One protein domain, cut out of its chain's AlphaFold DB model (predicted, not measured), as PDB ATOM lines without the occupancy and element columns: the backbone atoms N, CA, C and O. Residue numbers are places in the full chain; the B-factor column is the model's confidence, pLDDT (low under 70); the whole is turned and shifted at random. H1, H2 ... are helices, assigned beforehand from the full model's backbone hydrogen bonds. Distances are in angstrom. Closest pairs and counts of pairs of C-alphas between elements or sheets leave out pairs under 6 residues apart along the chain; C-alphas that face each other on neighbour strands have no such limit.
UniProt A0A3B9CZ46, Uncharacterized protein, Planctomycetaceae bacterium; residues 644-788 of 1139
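What this domain is: This is residues 644 to 788 of the 1139 residues of an uncharacterized protein of Planctomycetaceae bacterium (UniProt A0A3B9CZ46). Three long helices, H5, H6 and H7, fold back and forth side by side with H6 in the middle, and the shorter H3 packs on H5 and H6. H1 packs on H5, H4 packs near the end where H5 begins and H6 ends, and H2 lies beyond the opposite end. The printed part has 145 residues, with seven named helices, H1 to H7 in order, and no named strand; its class is all helix. It is compact, with a radius of gyration of the C-alphas of 16.4 A, and spans 55 by 30 by 28 A.

How they stand to each other: H1, residues 644 to 648, touches residues 717 to 725 alone of H5, residues 712 to 736; the closest C-alphas, of Arg 644 and Ala 721, are 5.0 A apart. H2, residues 667 to 671, touches no helix. H3, residues 682 to 692, touches residues 722 to 733 alone of H5, closest at C-alphas 687 and 726, 4.2 A, at a shallow tilt of 33 degrees, only just short of steep. H3, H5 and H6, residues 741 to 761, form an up-and-down bundle, each running against the one before. H4, residues 700 to 708, touches residues 712 to 716 alone of H5, closest at C-alphas 706 and 712, 4.1 A. H5 and H6 form a hairpin at 31 degrees, closest at C-alphas 723 and 750, 4.8 A. H6 and H7, residues 768 to 785, form another at 18 degrees, closest at C-alphas 741 and 782, 4.5 A. Every O i to N i+4 pair is within hydrogen-bond range in H1, H2, H3, H4 and H6, against 20 of 21 in H5 and 13 of 14 in H7.

Where its parts are: H1 begins at C-alpha 644, (117.357, 168.787, 109.794). H5 measures 37.0 A, H6 30.5 A and H7 25.7 A, ending at C-alpha 785, (107.571, 138.662, 115.923).

The domain as a whole: The C-alphas farthest apart, of Phe 667 and Pro 710, are 55.9 A apart. The printed part has no cut, and H1 to H2 is a long link. Confidence is under 70 at residues 672 to 678, 695 to 696, 710 and 762 to 768.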
ATOM      1  N   ARG A 644     115.906 168.569 109.882       89.94
ATOM      2  CA  ARG A 644     117.357 168.787 109.794       89.94
ATOM      3  C   ARG A 644     117.923 169.561 110.990       89.94
ATOM      4  O   ARG A 644     118.959 169.142 111.499       89.94
ATOM      5  N   GLU A 645     117.287 170.637 111.468       88.12
ATOM      6  CA  GLU A 645     117.757 171.316 112.693       88.12
ATOM      7  C   GLU A 645     117.677 170.391 113.914       88.12
ATOM      8  O   GLU A 645     118.667 170.222 114.631       88.12
ATOM      9  N   LEU A 646     116.524 169.747 114.117       89.19
ATOM     10  CA  LEU A 646     116.285 168.828 115.231       89.19
ATOM     11  C   LEU A 646     117.312 167.681 115.272       89.19
ATOM     12  O   LEU A 646     117.849 167.354 116.327       89.19
ATOM     13  N   VAL A 647     117.617 167.089 114.115       91.31
ATOM     14  CA  VAL A 647     118.464 165.891 114.009       91.31
ATOM     15  C   VAL A 647     119.960 166.205 114.007       91.31
ATOM     16  O   VAL A 647     120.729 165.421 114.564       91.31
ATOM     17  N   PHE A 648     120.391 167.314 113.397       90.88
ATOM     18  CA  PHE A 648     121.818 167.605 113.189       90.88
ATOM     19  C   PHE A 648     122.388 168.744 114.033       90.88
ATOM     20  O   PHE A 648     123.609 168.838 114.141       90.88
ATOM     21  N   ARG A 649     121.548 169.600 114.625       85.38
ATOM     22  CA  ARG A 649     121.998 170.778 115.392       85.38
ATOM     23  C   ARG A 649     121.625 170.693 116.864       85.38
ATOM     24  O   ARG A 649     122.443 171.039 117.708       85.38
ATOM     25  N   ASN A 650     120.422 170.197 117.154       86.12
ATOM     26  CA  ASN A 650     119.807 170.298 118.480       86.12
ATOM     27  C   ASN A 650     119.768 168.964 119.256       86.12
ATOM     28  O   ASN A 650     119.177 168.916 120.330       86.12
ATOM     29  N   SER A 651     120.351 167.878 118.732       86.50
ATOM     30  CA  SER A 651     120.334 166.568 119.396       86.50
ATOM     31  C   SER A 651     121.515 166.343 120.336       86.50
ATOM     32  O   SER A 651     122.651 166.678 120.003       86.50
ATOM     33  N   GLU A 652     121.251 165.674 121.456       84.88
ATOM     34  CA  GLU A 652     122.261 165.187 122.399       84.88
ATOM     35  C   GLU A 652     122.543 163.684 122.199       84.88
ATOM     36  O   GLU A 652     121.782 162.982 121.530       84.88
ATOM     37  N   GLU A 653     123.646 163.173 122.760       83.31
ATOM     38  CA  GLU A 653     123.987 161.745 122.675       83.31
ATOM     39  C   GLU A 653     123.166 160.907 123.663       83.31
ATOM     40  O   GLU A 653     123.336 161.028 124.876       83.31
ATOM     41  N   VAL A 654     122.341 159.991 123.147       80.75
ATOM     42  CA  VAL A 654     121.555 159.059 123.965       80.75
ATOM     43  C   VAL A 654     122.152 157.658 123.854       80.75
ATOM     44  O   VAL A 654     122.179 157.051 122.784       80.75
ATOM     45  N   THR A 655     122.641 157.121 124.976       80.19
ATOM     46  CA  THR A 655     123.184 155.753 125.029       80.19
ATOM     47  C   THR A 655     122.038 154.748 125.129       80.19
ATOM     48  O   THR A 655     121.622 154.371 126.222       80.19
ATOM     49  N   LEU A 656     121.521 154.341 123.973       82.19
ATOM     50  CA  LEU A 656     120.515 153.291 123.834       82.19
ATOM     51  C   LEU A 656     121.187 151.971 123.432       82.19
ATOM     52  O   LEU A 656     122.087 151.954 122.595       82.19
ATOM     53  N   GLU A 657     120.723 150.862 123.999       85.94
ATOM     54  CA  GLU A 657     121.041 149.507 123.544       85.94
ATOM     55  C   GLU A 657     119.764 148.665 123.610       85.94
ATOM     56  O   GLU A 657     118.989 148.764 124.560       85.94
ATOM     57  N   GLN A 658     119.543 147.826 122.600       85.62
ATOM     58  CA  GLN A 658     118.468 146.844 122.583       85.62
ATOM     59  C   GLN A 658     118.862 145.673 123.515       85.62
ATOM     60  O   GLN A 658     119.819 144.949 123.204       85.62
ATOM     61  N   PRO A 659     118.180 145.461 124.661       83.88
ATOM     62  CA  PRO A 659     118.619 144.490 125.666       83.88
ATOM     63  C   PRO A 659     118.560 143.041 125.167       83.88
ATOM     64  O   PRO A 659     119.462 142.264 125.465       83.88
ATOM     65  N   GLU A 660     117.559 142.690 124.354       88.62
ATOM     66  CA  GLU A 660     117.377 141.347 123.790       88.62
ATOM     67  C   GLU A 660     116.926 141.423 122.322       88.62
ATOM     68  O   GLU A 660     116.273 142.385 121.912       88.62
ATOM     69  N   PHE A 661     117.256 140.415 121.510       91.12
ATOM     70  CA  PHE A 661     116.750 140.319 120.136       91.12
ATOM     71  C   PHE A 661     115.254 139.964 120.088       91.12
ATOM     72  O   PHE A 661     114.690 139.411 121.039       91.12
ATOM     73  N   ALA A 662     114.621 140.259 118.953       90.62
ATOM     74  CA  ALA A 662     113.280 139.776 118.639       90.62
ATOM     75  C   ALA A 662     113.188 138.239 118.739       90.62
ATOM     76  O   ALA A 662     114.129 137.534 118.366       90.62
ATOM     77  N   ARG A 663     112.054 137.721 119.220       90.00
ATOM     78  CA  ARG A 663     111.757 136.282 119.298       90.00
ATOM     79  C   ARG A 663     110.359 135.987 118.764       90.00
ATOM     80  O   ARG A 663     109.520 136.878 118.677       90.00
ATOM     81  N   GLU A 664     110.117 134.721 118.432       86.75
ATOM     82  CA  GLU A 664     108.760 134.227 118.181       86.75
ATOM     83  C   GLU A 664     107.875 134.432 119.424       86.75
ATOM     84  O   GLU A 664     108.328 134.137 120.536       86.75
ATOM     85  N   PRO A 665     106.626 134.912 119.263       82.56
ATOM     86  CA  PRO A 665     105.739 135.159 120.389       82.56
ATOM     87  C   PRO A 665     105.344 133.845 121.066       82.56
ATOM     88  O   PRO A 665     104.815 132.927 120.426       82.56
ATOM     89  N   ASP A 666     105.586 133.763 122.374       84.81
ATOM     90  CA  ASP A 666     105.282 132.570 123.161       84.81
ATOM     91  C   ASP A 666     103.764 132.343 123.332       84.81
ATOM     92  O   ASP A 666     102.922 133.125 122.883       84.81
ATOM     93  N   PHE A 667     103.383 131.248 123.999       82.12
ATOM     94  CA  PHE A 667     101.970 130.933 124.236       82.12
ATOM     95  C   PHE A 667     101.209 132.062 124.958       82.12
ATOM     96  O   PHE A 667     100.033 132.286 124.671       82.12
ATOM     97  N   TYR A 668     101.862 132.788 125.867       76.81
ATOM     98  CA  TYR A 668     101.244 133.878 126.615       76.81
ATOM     99  C   TYR A 668     101.135 135.137 125.753       76.81
ATOM    100  O   TYR A 668     100.070 135.742 125.690       76.81
ATOM    101  N   GLN A 669     102.183 135.502 125.016       75.00
ATOM    102  CA  GLN A 669     102.165 136.632 124.085       75.00
ATOM    103  C   GLN A 669     101.163 136.432 122.940       75.00
ATOM    104  O   GLN A 669     100.555 137.399 122.499       75.00
ATOM    105  N   LYS A 670     100.949 135.184 122.501       75.75
ATOM    106  CA  LYS A 670     100.047 134.835 121.393       75.75
ATOM    107  C   LYS A 670      98.573 134.662 121.783       75.75
ATOM    108  O   LYS A 670      97.716 134.777 120.907       75.75
ATOM    109  N   TRP A 671      98.255 134.396 123.057       72.00
ATOM    110  CA  TRP A 671      96.874 134.101 123.495       72.00
ATOM    111  C   TRP A 671      96.392 134.818 124.769       72.00
ATOM    112  O   TRP A 671      95.196 134.765 125.062       72.00
ATOM    113  N   ILE A 672      97.276 135.457 125.542       69.06
ATOM    114  CA  ILE A 672      96.976 136.056 126.862       69.06
ATOM    115  C   ILE A 672      97.327 137.551 126.918       69.06
ATOM    116  O   ILE A 672      96.576 138.318 127.515       69.06
ATOM    117  N   TYR A 673      98.421 137.969 126.279       67.75
ATOM    118  CA  TYR A 673      98.864 139.367 126.198       67.75
ATOM    119  C   TYR A 673      98.626 140.002 124.816       67.75
ATOM    120  O   TYR A 673      99.126 141.092 124.541       67.75
ATOM    121  N   THR A 674      97.844 139.347 123.954       62.12
ATOM    122  CA  THR A 674      97.454 139.842 122.628       62.12
ATOM    123  C   THR A 674      96.452 140.996 122.750       62.12
ATOM    124  O   THR A 674      95.243 140.818 122.619       62.12
ATOM    125  N   SER A 675      96.943 142.205 123.015       54.50
ATOM    126  CA  SER A 675      96.110 143.409 123.078       54.50
ATOM    127  C   SER A 675      95.474 143.701 121.712       54.50
ATOM    128  O   SER A 675      96.165 144.161 120.803       54.50
ATOM    129  N   ALA A 676      94.154 143.515 121.570       53.53
ATOM    130  CA  ALA A 676      93.436 143.840 120.327       53.53
ATOM    131  C   ALA A 676      93.522 145.331 119.933       53.53
ATOM    132  O   ALA A 676      93.305 145.678 118.777       53.53
ATOM    133  N   ASN A 677      93.873 146.203 120.885       58.75
ATOM    134  CA  ASN A 677      94.232 147.597 120.655       58.75
ATOM    135  C   ASN A 677      95.716 147.793 121.034       58.75
ATOM    136  O   ASN A 677      95.996 147.952 122.223       58.75
ATOM    137  N   PRO A 678      96.674 147.755 120.087       65.50
ATOM    138  CA  PRO A 678      98.073 148.050 120.391       65.50
ATOM    139  C   PRO A 678      98.246 149.526 120.783       65.50
ATOM    140  O   PRO A 678      97.707 150.423 120.130       65.50
ATOM    141  N   GLU A 679      99.013 149.787 121.840       71.38
ATOM    142  CA  GLU A 679      99.359 151.146 122.271       71.38
ATOM    143  C   GLU A 679     100.542 151.698 121.453       71.38
ATOM    144  O   GLU A 679     101.514 150.993 121.173       71.38
ATOM    145  N   TRP A 680     100.459 152.972 121.062       81.88
ATOM    146  CA  TRP A 680     101.468 153.666 120.261       81.88
ATOM    147  C   TRP A 680     102.106 154.782 121.108       81.88
ATOM    148  O   TRP A 680     101.512 155.853 121.239       81.88
ATOM    149  N   PRO A 681     103.294 154.564 121.706       88.31
ATOM    150  CA  PRO A 681     103.987 155.607 122.463       88.31
ATOM    151  C   PRO A 681     104.474 156.738 121.543       88.31
ATOM    152  O   PRO A 681     104.674 156.516 120.345       88.31
ATOM    153  N   ALA A 682     104.726 157.924 122.112       90.56
ATOM    154  CA  ALA A 682     105.142 159.135 121.389       90.56
ATOM    155  C   ALA A 682     106.225 158.870 120.327       90.56
ATOM    156  O   ALA A 682     106.009 159.125 119.143       90.56
ATOM    157  N   ALA A 683     107.321 158.221 120.726       92.31
ATOM    158  CA  ALA A 683     108.428 157.897 119.835       92.31
ATOM    159  C   ALA A 683     108.059 156.955 118.673       92.31
ATOM    160  O   ALA A 683     108.631 157.069 117.589       92.31
ATOM    161  N   LEU A 684     107.081 156.055 118.838       92.94
ATOM    162  CA  LEU A 684     106.612 155.201 117.740       92.94
ATOM    163  C   LEU A 684     105.782 156.000 116.727       92.94
ATOM    164  O   LEU A 684     105.912 155.784 115.521       92.94
ATOM    165  N   LEU A 685     104.968 156.942 117.210       91.88
ATOM    166  CA  LEU A 685     104.203 157.860 116.366       91.88
ATOM    167  C   LEU A 685     105.143 158.803 115.610       91.88
ATOM    168  O   LEU A 685     105.071 158.853 114.388       91.88
ATOM    169  N   GLU A 686     106.096 159.446 116.288       92.12
ATOM    170  CA  GLU A 686     107.132 160.284 115.663       92.12
ATOM    171  C   GLU A 686     107.964 159.517 114.623       92.12
ATOM    172  O   GLU A 686     108.199 160.021 113.525       92.12
ATOM    173  N   CYS A 687     108.364 158.275 114.925       93.50
ATOM    174  CA  CYS A 687     109.053 157.399 113.979       93.50
ATOM    175  C   CYS A 687     108.198 157.156 112.723       93.50
ATOM    176  O   CYS A 687     108.661 157.354 111.597       93.50
ATOM    177  N   HIS A 688     106.920 156.802 112.899       92.38
ATOM    178  CA  HIS A 688     105.992 156.583 111.791       92.38
ATOM    179  C   HIS A 688     105.721 157.872 110.993       92.38
ATOM    180  O   HIS A 688     105.651 157.833 109.762       92.38
ATOM    181  N   HIS A 689     105.600 159.019 111.667       91.31
ATOM    182  CA  HIS A 689     105.482 160.333 111.038       91.31
ATOM    183  C   HIS A 689     106.711 160.608 110.161       91.31
ATOM    184  O   HIS A 689     106.548 160.933 108.989       91.31
ATOM    185  N   ALA A 690     107.928 160.392 110.665       91.56
ATOM    186  CA  ALA A 690     109.170 160.668 109.943       91.56
ATOM    187  C   ALA A 690     109.425 159.727 108.737       91.56
ATOM    188  O   ALA A 690     109.939 160.154 107.697       91.56
ATOM    189  N   VAL A 691     108.993 158.459 108.813       91.19
ATOM    190  CA  VAL A 691     109.054 157.505 107.681       91.19
ATOM    191  C   VAL A 691     108.021 157.822 106.585       91.19
ATOM    192  O   VAL A 691     108.283 157.551 105.406       91.19
ATOM    193  N   LYS A 692     106.856 158.391 106.937       88.25
ATOM    194  CA  LYS A 692     105.747 158.674 105.999       88.25
ATOM    195  C   LYS A 692     105.727 160.104 105.449       88.25
ATOM    196  O   LYS A 692     105.377 160.281 104.279       88.25
ATOM    197  N   ILE A 693     106.069 161.110 106.255       86.81
ATOM    198  CA  ILE A 693     106.090 162.530 105.874       86.81
ATOM    199  C   ILE A 693     107.370 162.819 105.085       86.81
ATOM    200  O   ILE A 693     107.298 162.942 103.863       86.81
ATOM    201  N   GLU A 694     108.527 162.853 105.749       82.06
ATOM    202  CA  GLU A 694     109.832 163.082 105.120       82.06
ATOM    203  C   GLU A 694     110.276 161.874 104.294       82.06
ATOM    204  O   GLU A 694     110.822 162.041 103.212       82.06
ATOM    205  N   GLY A 695     110.025 160.649 104.761       65.38
ATOM    206  CA  GLY A 695     110.474 159.451 104.050       65.38
ATOM    207  C   GLY A 695     109.679 159.109 102.789       65.38
ATOM    208  O   GLY A 695     110.154 158.290 102.007       65.38
ATOM    209  N   GLY A 696     108.479 159.674 102.604       69.62
ATOM    210  CA  GLY A 696     107.655 159.602 101.386       69.62
ATOM    211  C   GLY A 696     107.677 158.281 100.593       69.62
ATOM    212  O   GLY A 696     107.712 157.183 101.156       69.62
ATOM    213  N   HIS A 697     107.660 158.420  99.264       71.12
ATOM    214  CA  HIS A 697     108.218 157.441  98.333       71.12
ATOM    215  C   HIS A 697     109.625 157.943  97.990       71.12
ATOM    216  O   HIS A 697     109.756 159.067  97.512       71.12
ATOM    217  N   VAL A 698     110.658 157.162  98.301       76.31
ATOM    218  CA  VAL A 698     112.062 157.512  98.049       76.31
ATOM    219  C   VAL A 698     112.682 156.374  97.257       76.31
ATOM    220  O   VAL A 698     112.845 155.265  97.764       76.31
ATOM    221  N   ASP A 699     113.007 156.669  96.006       82.56
ATOM    222  CA  ASP A 699     113.633 155.770  95.046       82.56
ATOM    223  C   ASP A 699     114.866 156.450  94.404       82.56
ATOM    224  O   ASP A 699     115.035 157.672  94.520       82.56
ATOM    225  N   PRO A 700     115.762 155.692  93.741       82.50
ATOM    226  CA  PRO A 700     116.984 156.256  93.171       82.50
ATOM    227  C   PRO A 700     116.758 157.289  92.057       82.50
ATOM    228  O   PRO A 700     117.564 158.212  91.917       82.50
ATOM    229  N   GLU A 701     115.686 157.163  91.269       84.75
ATOM    230  CA  GLU A 701     115.391 158.071  90.156       84.75
ATOM    231  C   GLU A 701     114.901 159.420  90.687       84.75
ATOM    232  O   GLU A 701     115.406 160.467  90.272       84.75
ATOM    233  N   LEU A 702     113.994 159.403  91.667       82.88
ATOM    234  CA  LEU A 702     113.464 160.598  92.313       82.88
ATOM    235  C   LEU A 702     114.535 161.357  93.112       82.88
ATOM    236  O   LEU A 702     114.592 162.586  93.035       82.88
ATOM    237  N   VAL A 703     115.422 160.658  93.832       82.06
ATOM    238  CA  VAL A 703     116.552 161.300  94.532       82.06
ATOM    239  C   VAL A 703     117.517 161.937  93.526       82.06
ATOM    240  O   VAL A 703     117.909 163.092  93.702       82.06
ATOM    241  N   ASN A 704     117.857 161.244  92.435       82.69
ATOM    242  CA  ASN A 704     118.716 161.794  91.383       82.69
ATOM    243  C   ASN A 704     118.073 163.012  90.683       82.69
ATOM    244  O   ASN A 704     118.730 164.036  90.470       82.69
ATOM    245  N   PHE A 705     116.770 162.949  90.393       82.12
ATOM    246  CA  PHE A 705     115.989 164.066  89.861       82.12
ATOM    247  C   PHE A 705     115.984 165.268  90.819       82.12
ATOM    248  O   PHE A 705     116.201 166.402  90.388       82.12
ATOM    249  N   ALA A 706     115.799 165.044  92.121       82.38
ATOM    250  CA  ALA A 706     115.820 166.105  93.125       82.38
ATOM    251  C   ALA A 706     117.209 166.760  93.253       82.38
ATOM    252  O   ALA A 706     117.312 167.986  93.253       82.38
ATOM    253  N   LEU A 707     118.292 165.976  93.289       78.94
ATOM    254  CA  LEU A 707     119.668 166.493  93.373       78.94
ATOM    255  C   LEU A 707     120.100 167.288  92.127       78.94
ATOM    256  O   LEU A 707     120.912 168.218  92.240       78.94
ATOM    257  N   SER A 708     119.538 166.933  90.967       78.31
ATOM    258  CA  SER A 708     119.747 167.601  89.675       78.31
ATOM    259  C   SER A 708     119.024 168.949  89.556       78.31
ATOM    260  O   SER A 708     119.415 169.780  88.737       78.31
ATOM    261  N   ASN A 709     117.988 169.196  90.366       80.44
ATOM    262  CA  ASN A 709     117.175 170.411  90.311       80.44
ATOM    263  C   ASN A 709     117.563 171.420  91.415       80.44
ATOM    264  O   ASN A 709     117.726 171.020  92.570       80.44
ATOM    265  N   PRO A 710     117.632 172.741  91.133       68.38
ATOM    266  CA  PRO A 710     118.049 173.745  92.123       68.38
ATOM    267  C   PRO A 710     117.238 173.745  93.429       68.38
ATOM    268  O   PRO A 710     117.801 173.980  94.494       68.38
ATOM    269  N   GLY A 711     115.935 173.452  93.357       72.19
ATOM    270  CA  GLY A 711     115.041 173.386  94.520       72.19
ATOM    271  C   GLY A 711     114.937 172.013  95.197       72.19
ATOM    272  O   GLY A 711     114.344 171.924  96.266       72.19
ATOM    273  N   GLY A 712     115.487 170.942  94.614       77.56
ATOM    274  CA  GLY A 712     115.319 169.583  95.148       77.56
ATOM    275  C   GLY A 712     116.359 169.183  96.202       77.56
ATOM    276  O   GLY A 712     116.112 168.276  96.993       77.56
ATOM    277  N   ARG A 713     117.497 169.884  96.287       79.56
ATOM    278  CA  ARG A 713     118.535 169.589  97.292       79.56
ATOM    279  C   ARG A 713     118.060 169.759  98.746       79.56
ATOM    280  O   ARG A 713     118.292 168.828  99.510       79.56
ATOM    281  N   PRO A 714     117.377 170.852  99.154       81.69
ATOM    282  CA  PRO A 714     116.856 170.980 100.520       81.69
ATOM    283  C   PRO A 714     115.888 169.851 100.895       81.69
ATOM    284  O   PRO A 714     115.958 169.326 102.001       81.69
ATOM    285  N   MET A 715     115.050 169.427  99.944       80.50
ATOM    286  CA  MET A 715     114.105 168.323 100.120       80.50
ATOM    287  C   MET A 715     114.824 167.001 100.435       80.50
ATOM    288  O   MET A 715     114.459 166.337 101.397       80.50
ATOM    289  N   VAL A 716     115.899 166.659  99.710       83.44
ATOM    290  CA  VAL A 716     116.702 165.450  99.993       83.44
ATOM    291  C   VAL A 716     117.395 165.517 101.363       83.44
ATOM    292  O   VAL A 716     117.534 164.487 102.020       83.44
ATOM    293  N   LEU A 717     117.789 166.708 101.835       85.69
ATOM    294  CA  LEU A 717     118.362 166.873 103.179       85.69
ATOM    295  C   LEU A 717     117.321 166.650 104.289       85.69
ATOM    296  O   LEU A 717     117.629 165.986 105.273       85.69
ATOM    297  N   GLU A 718     116.090 167.148 104.134       86.12
ATOM    298  CA  GLU A 718     115.008 166.882 105.100       86.12
ATOM    299  C   GLU A 718     114.539 165.415 105.046       86.12
ATOM    300  O   GLU A 718     114.306 164.814 106.094       86.12
ATOM    301  N   TRP A 719     114.489 164.788 103.861       88.06
ATOM    302  CA  TRP A 719     114.233 163.343 103.715       88.06
ATOM    303  C   TRP A 719     115.230 162.510 104.524       88.06
ATOM    304  O   TRP A 719     114.838 161.658 105.325       88.06
ATOM    305  N   HIS A 720     116.520 162.801 104.341       89.94
ATOM    306  CA  HIS A 720     117.635 162.156 105.026       89.94
ATOM    307  C   HIS A 720     117.602 162.387 106.546       89.94
ATOM    308  O   HIS A 720     117.718 161.431 107.316       89.94
ATOM    309  N   ALA A 721     117.359 163.625 106.992       91.75
ATOM    310  CA  ALA A 721     117.177 163.944 108.406       91.75
ATOM    311  C   ALA A 721     115.998 163.174 109.024       91.75
ATOM    312  O   ALA A 721     116.156 162.562 110.079       91.75
ATOM    313  N   GLY A 722     114.849 163.123 108.343       92.56
ATOM    314  CA  GLY A 722     113.680 162.364 108.792       92.56
ATOM    315  C   GLY A 722     113.963 160.878 108.999       92.56
ATOM    316  O   GLY A 722     113.472 160.288 109.958       92.56
ATOM    317  N   GLN A 723     114.817 160.262 108.178       93.94
ATOM    318  CA  GLN A 723     115.111 158.839 108.355       93.94
ATOM    319  C   GLN A 723     116.050 158.600 109.545       93.94
ATOM    320  O   GLN A 723     115.888 157.620 110.265       93.94
ATOM    321  N   LEU A 724     116.974 159.524 109.826       93.38
ATOM    322  CA  LEU A 724     117.785 159.482 111.048       93.38
ATOM    323  C   LEU A 724     116.951 159.753 112.312       93.38
ATOM    324  O   LEU A 724     117.180 159.100 113.330       93.38
ATOM    325  N   LEU A 725     115.940 160.633 112.248       93.81
ATOM    326  CA  LEU A 725     114.951 160.780 113.325       93.81
ATOM    327  C   LEU A 725     114.201 159.462 113.558       93.81
ATOM    328  O   LEU A 725     114.117 159.003 114.695       93.81
ATOM    329  N   ALA A 726     113.720 158.823 112.488       95.50
ATOM    330  CA  ALA A 726     113.030 157.539 112.565       95.50
ATOM    331  C   ALA A 726     113.905 156.426 113.166       95.50
ATOM    332  O   ALA A 726     113.417 155.679 114.011       95.50
ATOM    333  N   VAL A 727     115.193 156.339 112.802       94.56
ATOM    334  CA  VAL A 727     116.148 155.386 113.402       94.56
ATOM    335  C   VAL A 727     116.314 155.638 114.902       94.56
ATOM    336  O   VAL A 727     116.149 154.705 115.689       94.56
ATOM    337  N   ARG A 728     116.575 156.887 115.321       93.38
ATOM    338  CA  ARG A 728     116.712 157.250 116.745       93.38
ATOM    339  C   ARG A 728     115.453 156.900 117.539       93.38
ATOM    340  O   ARG A 728     115.539 156.217 118.555       93.38
ATOM    341  N   LYS A 729     114.284 157.304 117.039       94.62
ATOM    342  CA  LYS A 729     112.983 157.103 117.691       94.62
ATOM    343  C   LYS A 729     112.543 155.633 117.709       94.62
ATOM    344  O   LYS A 729     111.954 155.183 118.687       94.62
ATOM    345  N   ALA A 730     112.904 154.836 116.702       95.19
ATOM    346  CA  ALA A 730     112.716 153.387 116.761       95.19
ATOM    347  C   ALA A 730     113.656 152.715 117.775       95.19
ATOM    348  O   ALA A 730     113.223 151.826 118.502       95.19
ATOM    349  N   ASN A 731     114.921 153.144 117.864       94.12
ATOM    350  CA  ASN A 731     115.854 152.648 118.881       94.12
ATOM    351  C   ASN A 731     115.395 153.018 120.307       94.12
ATOM    352  O   ASN A 731     115.553 152.203 121.213       94.12
ATOM    353  N   GLU A 732     114.768 154.187 120.497       93.25
ATOM    354  CA  GLU A 732     114.121 154.589 121.757       93.25
ATOM    355  C   GLU A 732     113.055 153.549 122.155       93.25
ATOM    356  O   GLU A 732     113.183 152.883 123.186       93.25
ATOM    357  N   VAL A 733     112.079 153.291 121.273       93.06
ATOM    358  CA  VAL A 733     111.017 152.286 121.486       93.06
ATOM    359  C   VAL A 733     111.586 150.883 121.727       93.06
ATOM    360  O   VAL A 733     111.113 150.182 122.619       93.06
ATOM    361  N   LEU A 734     112.608 150.467 120.974       93.25
ATOM    362  CA  LEU A 734     113.189 149.120 121.054       93.25
ATOM    363  C   LEU A 734     114.105 148.895 122.261       93.25
ATOM    364  O   LEU A 734     114.337 147.744 122.627       93.25
ATOM    365  N   SER A 735     114.598 149.955 122.905       92.19
ATOM    366  CA  SER A 735     115.288 149.832 124.196       92.19
ATOM    367  C   SER A 735     114.313 149.551 125.350       92.19
ATOM    368  O   SER A 735     114.666 148.843 126.291       92.19
ATOM    369  N   LEU A 736     113.066 150.035 125.241       90.62
ATOM    370  CA  LEU A 736     111.985 149.810 126.208       90.62
ATOM    371  C   LEU A 736     111.177 148.530 125.922       90.62
ATOM    372  O   LEU A 736     110.823 147.803 126.847       90.62
ATOM    373  N   ASN A 737     110.886 148.242 124.650       89.88
ATOM    374  CA  ASN A 737     110.168 147.045 124.205       89.88
ATOM    375  C   ASN A 737     110.817 146.451 122.934       89.88
ATOM    376  O   ASN A 737     110.428 146.806 121.817       89.88
ATOM    377  N   PRO A 738     111.757 145.497 123.080       91.25
ATOM    378  CA  PRO A 738     112.420 144.851 121.944       91.25
ATOM    379  C   PRO A 738     111.512 143.953 121.094       91.25
ATOM    380  O   PRO A 738     111.910 143.562 119.997       91.25
ATOM    381  N   GLN A 739     110.316 143.613 121.591       90.06
ATOM    382  CA  GLN A 739     109.339 142.748 120.920       90.06
ATOM    383  C   GLN A 739     108.245 143.559 120.198       90.06
ATOM    384  O   GLN A 739     107.152 143.056 119.949       90.06
ATOM    385  N   ASN A 740     108.513 144.824 119.851       91.00
ATOM    386  CA  ASN A 740     107.616 145.638 119.030       91.00
ATOM    387  C   ASN A 740     107.901 145.410 117.522       91.00
ATOM    388  O   ASN A 740     108.929 145.884 117.023       91.00
ATOM    389  N   PRO A 741     107.014 144.727 116.766       91.81
ATOM    390  CA  PRO A 741     107.265 144.398 115.360       91.81
ATOM    391  C   PRO A 741     107.257 145.640 114.462       91.81
ATOM    392  O   PRO A 741     108.044 145.732 113.519       91.81
ATOM    393  N   LEU A 742     106.400 146.621 114.768       91.88
ATOM    394  CA  LEU A 742     106.275 147.846 113.986       91.88
ATOM    395  C   LEU A 742     107.509 148.742 114.149       91.88
ATOM    396  O   LEU A 742     107.970 149.316 113.167       91.88
ATOM    397  N   ALA A 743     108.089 148.818 115.348       94.12
ATOM    398  CA  ALA A 743     109.324 149.567 115.578       94.12
ATOM    399  C   ALA A 743     110.507 148.978 114.785       94.12
ATOM    400  O   ALA A 743     111.245 149.727 114.145       94.12
ATOM    401  N   HIS A 744     110.654 147.646 114.741       95.44
ATOM    402  CA  HIS A 744     111.656 146.985 113.885       95.44
ATOM    403  C   HIS A 744     111.407 147.233 112.391       95.44
ATOM    404  O   HIS A 744     112.348 147.540 111.659       95.44
ATOM    405  N   HIS A 745     110.152 147.156 111.946       95.62
ATOM    406  CA  HIS A 745     109.764 147.387 110.553       95.62
ATOM    407  C   HIS A 745     110.006 148.843 110.105       95.62
ATOM    408  O   HIS A 745     110.622 149.076 109.066       95.62
ATOM    409  N   LEU A 746     109.602 149.834 110.909       95.12
ATOM    410  CA  LEU A 746     109.855 151.254 110.636       95.12
ATOM    411  C   LEU A 746     111.355 151.580 110.656       95.12
ATOM    412  O   LEU A 746     111.826 152.316 109.789       95.12
ATOM    413  N   ARG A 747     112.124 150.983 111.580       95.62
ATOM    414  CA  ARG A 747     113.593 151.083 111.603       95.62
ATOM    415  C   ARG A 747     114.214 150.548 110.309       95.62
ATOM    416  O   ARG A 747     115.095 151.190 109.744       95.62
ATOM    417  N   ALA A 748     113.729 149.411 109.810       95.69
ATOM    418  CA  ALA A 748     114.190 148.816 108.557       95.69
ATOM    419  C   ALA A 748     113.864 149.687 107.330       95.69
ATOM    420  O   ALA A 748     114.739 149.912 106.494       95.69
ATOM    421  N   LEU A 749     112.645 150.240 107.252       95.00
ATOM    422  CA  LEU A 749     112.247 151.195 106.208       95.00
ATOM    423  C   LEU A 749     113.090 152.479 106.240       95.00
ATOM    424  O   LEU A 749     113.480 152.982 105.186       95.00
ATOM    425  N   ALA A 750     113.401 153.003 107.428       95.38
ATOM    426  CA  ALA A 750     114.265 154.170 107.577       95.38
ATOM    427  C   ALA A 750     115.696 153.881 107.087       95.38
ATOM    428  O   ALA A 750     116.247 154.659 106.306       95.38
ATOM    429  N   TYR A 751     116.273 152.731 107.459       93.75
ATOM    430  CA  TYR A 751     117.581 152.302 106.955       93.75
ATOM    431  C   TYR A 751     117.586 152.029 105.439       93.75
ATOM    432  O   TYR A 751     118.570 152.358 104.780       93.75
ATOM    433  N   GLU A 752     116.504 151.493 104.859       92.44
ATOM    434  CA  GLU A 752     116.373 151.315 103.402       92.44
ATOM    435  C   GLU A 752     116.438 152.669 102.688       92.44
ATOM    436  O   GLU A 752     117.191 152.841 101.726       92.44
ATOM    437  N   LYS A 753     115.668 153.644 103.176       91.62
ATOM    438  CA  LYS A 753     115.594 154.987 102.595       91.62
ATOM    439  C   LYS A 753     116.913 155.753 102.763       91.62
ATOM    440  O   LYS A 753     117.335 156.423 101.821       91.62
ATOM    441  N   LEU A 754     117.619 155.586 103.889       90.19
ATOM    442  CA  LEU A 754     118.994 156.082 104.057       90.19
ATOM    443  C   LEU A 754     119.951 155.454 103.043       90.19
ATOM    444  O   LEU A 754     120.648 156.185 102.347       90.19
ATOM    445  N   ALA A 755     119.931 154.129 102.883       88.12
ATOM    446  CA  ALA A 755     120.786 153.429 101.925       88.12
ATOM    447  C   ALA A 755     120.571 153.910 100.476       88.12
ATOM    448  O   ALA A 755     121.526 154.036  99.708       88.12
ATOM    449  N   ILE A 756     119.324 154.218 100.100       85.62
ATOM    450  CA  ILE A 756     118.990 154.800  98.792       85.62
ATOM    451  C   ILE A 756     119.598 156.205  98.655       85.62
ATOM    452  O   ILE A 756     120.332 156.454  97.701       85.62
ATOM    453  N   ILE A 757     119.370 157.106  99.618       84.44
ATOM    454  CA  ILE A 757     119.896 158.483  99.561       84.44
ATOM    455  C   ILE A 757     121.436 158.504  99.567       84.44
ATOM    456  O   ILE A 757     122.055 159.214  98.768       84.44
ATOM    457  N   GLU A 758     122.065 157.696 100.420       83.56
ATOM    458  CA  GLU A 758     123.522 157.556 100.522       83.56
ATOM    459  C   GLU A 758     124.129 156.955  99.244       83.56
ATOM    460  O   GLU A 758     125.141 157.449  98.753       83.56
ATOM    461  N   SER A 759     123.507 155.935  98.641       79.25
ATOM    462  CA  SER A 759     124.044 155.316  97.417       79.25
ATOM    463  C   SER A 759     124.014 156.250  96.199       79.25
ATOM    464  O   SER A 759     124.971 156.255  95.423       79.25
ATOM    465  N   VAL A 760     122.974 157.084  96.058       77.81
ATOM    466  CA  VAL A 760     122.873 158.077  94.970       77.81
ATOM    467  C   VAL A 760     123.839 159.252  95.180       77.81
ATOM    468  O   VAL A 760     124.396 159.774  94.217       77.81
ATOM    469  N   THR A 761     124.082 159.666  96.428       72.00
ATOM    470  CA  THR A 761     124.989 160.788  96.747       72.00
ATOM    471  C   THR A 761     126.467 160.385  96.861       72.00
ATOM    472  O   THR A 761     127.348 161.218  96.638       72.00
ATOM    473  N   GLY A 762     126.761 159.121  97.176       62.53
ATOM    474  CA  GLY A 762     128.096 158.616  97.521       62.53
ATOM    475  C   GLY A 762     128.976 158.114  96.374       62.53
ATOM    476  O   GLY A 762     129.968 157.443  96.635       62.53
ATOM    477  N   ALA A 763     128.645 158.419  95.117       48.94
ATOM    478  CA  ALA A 763     129.494 158.139  93.951       48.94
ATOM    479  C   ALA A 763     129.933 156.662  93.761       48.94
ATOM    480  O   ALA A 763     131.019 156.386  93.251       48.94
ATOM    481  N   GLY A 764     129.051 155.706  94.080       49.59
ATOM    482  CA  GLY A 764     129.005 154.426  93.359       49.59
ATOM    483  C   GLY A 764     129.251 153.140  94.148       49.59
ATOM    484  O   GLY A 764     128.818 152.093  93.672       49.59
ATOM    485  N   GLN A 765     129.875 153.162  95.334       53.94
ATOM    486  CA  GLN A 765     129.908 151.974  96.206       53.94
ATOM    487  C   GLN A 765     130.243 152.285  97.675       53.94
ATOM    488  O   GLN A 765     131.315 152.796  97.985       53.94
ATOM    489  N   PHE A 766     129.349 151.812  98.553       52.75
ATOM    490  CA  PHE A 766     129.429 151.745 100.022       52.75
ATOM    491  C   PHE A 766     129.154 153.032 100.837       52.75
ATOM    492  O   PHE A 766     129.357 154.121 100.309       52.75
ATOM    493  N   PRO A 767     128.623 152.934 102.088       54.31
ATOM    494  CA  PRO A 767     128.621 151.792 103.035       54.31
ATOM    495  C   PRO A 767     127.405 150.830 102.951       54.31
ATOM    496  O   PRO A 767     126.588 150.722 103.868       54.31
ATOM    497  N   LEU A 768     127.311 150.037 101.878       64.12
ATOM    498  CA  LEU A 768     126.162 149.172 101.616       64.12
ATOM    499  C   LEU A 768     126.131 147.955 102.542       64.12
ATOM    500  O   LEU A 768     125.035 147.551 102.875       64.12
ATOM    501  N   ARG A 769     127.261 147.398 103.020       79.38
ATOM    502  CA  ARG A 769     127.231 146.288 104.005       79.38
ATOM    503  C   ARG A 769     126.604 146.726 105.325       79.38
ATOM    504  O   ARG A 769     125.741 146.029 105.831       79.38
ATOM    505  N   VAL A 770     127.010 147.880 105.860       85.38
ATOM    506  CA  VAL A 770     126.479 148.414 107.126       85.38
ATOM    507  C   VAL A 770     124.971 148.635 107.009       85.38
ATOM    508  O   VAL A 770     124.209 148.075 107.796       85.38
ATOM    509  N   ARG A 771     124.537 149.337 105.954       88.25
ATOM    510  CA  ARG A 771     123.116 149.571 105.672       88.25
ATOM    511  C   ARG A 771     122.336 148.288 105.375       88.25
ATOM    512  O   ARG A 771     121.257 148.114 105.919       88.25
ATOM    513  N   TYR A 772     122.875 147.367 104.579       89.56
ATOM    514  CA  TYR A 772     122.265 146.065 104.282       89.56
ATOM    515  C   TYR A 772     122.036 145.250 105.555       89.56
ATOM    516  O   TYR A 772     120.910 144.821 105.783       89.56
ATOM    517  N   MET A 773     123.049 145.114 106.420       90.56
ATOM    518  CA  MET A 773     122.901 144.421 107.705       90.56
ATOM    519  C   MET A 773     121.845 145.097 108.587       90.56
ATOM    520  O   MET A 773     121.000 144.411 109.149       90.56
ATOM    521  N   GLN A 774     121.841 146.431 108.668       92.12
ATOM    522  CA  GLN A 774     120.824 147.196 109.401       92.12
ATOM    523  C   GLN A 774     119.398 146.994 108.838       92.12
ATOM    524  O   GLN A 774     118.454 146.821 109.610       92.12
ATOM    525  N   VAL A 775     119.234 146.966 107.510       94.19
ATOM    526  CA  VAL A 775     117.949 146.746 106.822       94.19
ATOM    527  C   VAL A 775     117.440 145.320 107.026       94.19
ATOM    528  O   VAL A 775     116.333 145.136 107.536       94.19
ATOM    529  N   ILE A 776     118.233 144.303 106.663       94.75
ATOM    530  CA  ILE A 776     117.795 142.905 106.769       94.75
ATOM    531  C   ILE A 776     117.586 142.511 108.228       94.75
ATOM    532  O   ILE A 776     116.626 141.807 108.516       94.75
ATOM    533  N   ALA A 777     118.402 143.011 109.164       94.62
ATOM    534  CA  ALA A 777     118.222 142.711 110.578       94.62
ATOM    535  C   ALA A 777     117.039 143.453 111.212       94.62
ATOM    536  O   ALA A 777     116.465 142.949 112.175       94.62
ATOM    537  N   GLY A 778     116.632 144.605 110.672       95.12
ATOM    538  CA  GLY A 778     115.363 145.233 111.026       95.12
ATOM    539  C   GLY A 778     114.169 144.408 110.532       95.12
ATOM    540  O   GLY A 778     113.323 144.012 111.331       95.12
ATOM    541  N   PHE A 779     114.119 144.066 109.238       97.25
ATOM    542  CA  PHE A 779     112.993 143.299 108.691       97.25
ATOM    543  C   PHE A 779     112.921 141.861 109.227       97.25
ATOM    544  O   PHE A 779     111.828 141.417 109.571       97.25
ATOM    545  N   ARG A 780     114.049 141.148 109.375       96.00
ATOM    546  CA  ARG A 780     114.097 139.806 109.993       96.00
ATOM    547  C   ARG A 780     113.568 139.831 111.427       96.00
ATOM    548  O   ARG A 780     112.763 138.980 111.775       96.00
ATOM    549  N   GLN A 781     113.953 140.820 112.240       95.06
ATOM    550  CA  GLN A 781     113.409 140.965 113.595       95.06
ATOM    551  C   GLN A 781     111.910 141.306 113.593       95.06
ATOM    552  O   GLN A 781     111.178 140.792 114.436       95.06
ATOM    553  N   ALA A 782     111.426 142.095 112.629       95.31
ATOM    554  CA  ALA A 782     109.994 142.358 112.480       95.31
ATOM    555  C   ALA A 782     109.194 141.079 112.159       95.31
ATOM    556  O   ALA A 782     108.214 140.799 112.850       95.31
ATOM    557  N   VAL A 783     109.627 140.273 111.177       95.00
ATOM    558  CA  VAL A 783     108.927 139.023 110.803       95.00
ATOM    559  C   VAL A 783     109.120 137.885 111.805       95.00
ATOM    560  O   VAL A 783     108.298 136.978 111.848       95.00
ATOM    561  N   GLN A 784     110.153 137.935 112.651       92.94
ATOM    562  CA  GLN A 784     110.322 136.991 113.760       92.94
ATOM    563  C   GLN A 784     109.214 137.145 114.820       92.94
ATOM    564  O   GLN A 784     108.834 136.157 115.446       92.94
ATOM    565  N   ILE A 785     108.682 138.362 115.000       90.88
ATOM    566  CA  ILE A 785     107.571 138.662 115.923       90.88
ATOM    567  C   ILE A 785     106.216 138.578 115.203       90.88
ATOM    568  O   ILE A 785     105.270 137.998 115.735       90.88
ATOM    569  N   ALA A 786     106.126 139.148 113.996       89.75
ATOM    570  CA  ALA A 786     104.922 139.209 113.166       89.75
ATOM    571  C   ALA A 786     105.185 138.600 111.769       89.75
ATOM    572  O   ALA A 786     105.421 139.337 110.804       89.75
ATOM    573  N   PRO A 787     105.180 137.253 111.639       90.75
ATOM    574  CA  PRO A 787     105.450 136.573 110.369       90.75
ATOM    575  C   PRO A 787     104.446 136.913 109.266       90.75
ATOM    576  O   PRO A 787     104.747 136.734 108.095       90.75
ATOM    577  N   ASP A 788     103.265 137.399 109.632       88.75
ATOM    578  CA  ASP A 788     102.139 137.752 108.776       88.75
ATOM    579  C   ASP A 788     102.256 139.131 108.098       88.75
ATOM    580  O   ASP A 788     101.350 139.515 107.365       88.75
TER     581      ASP A 788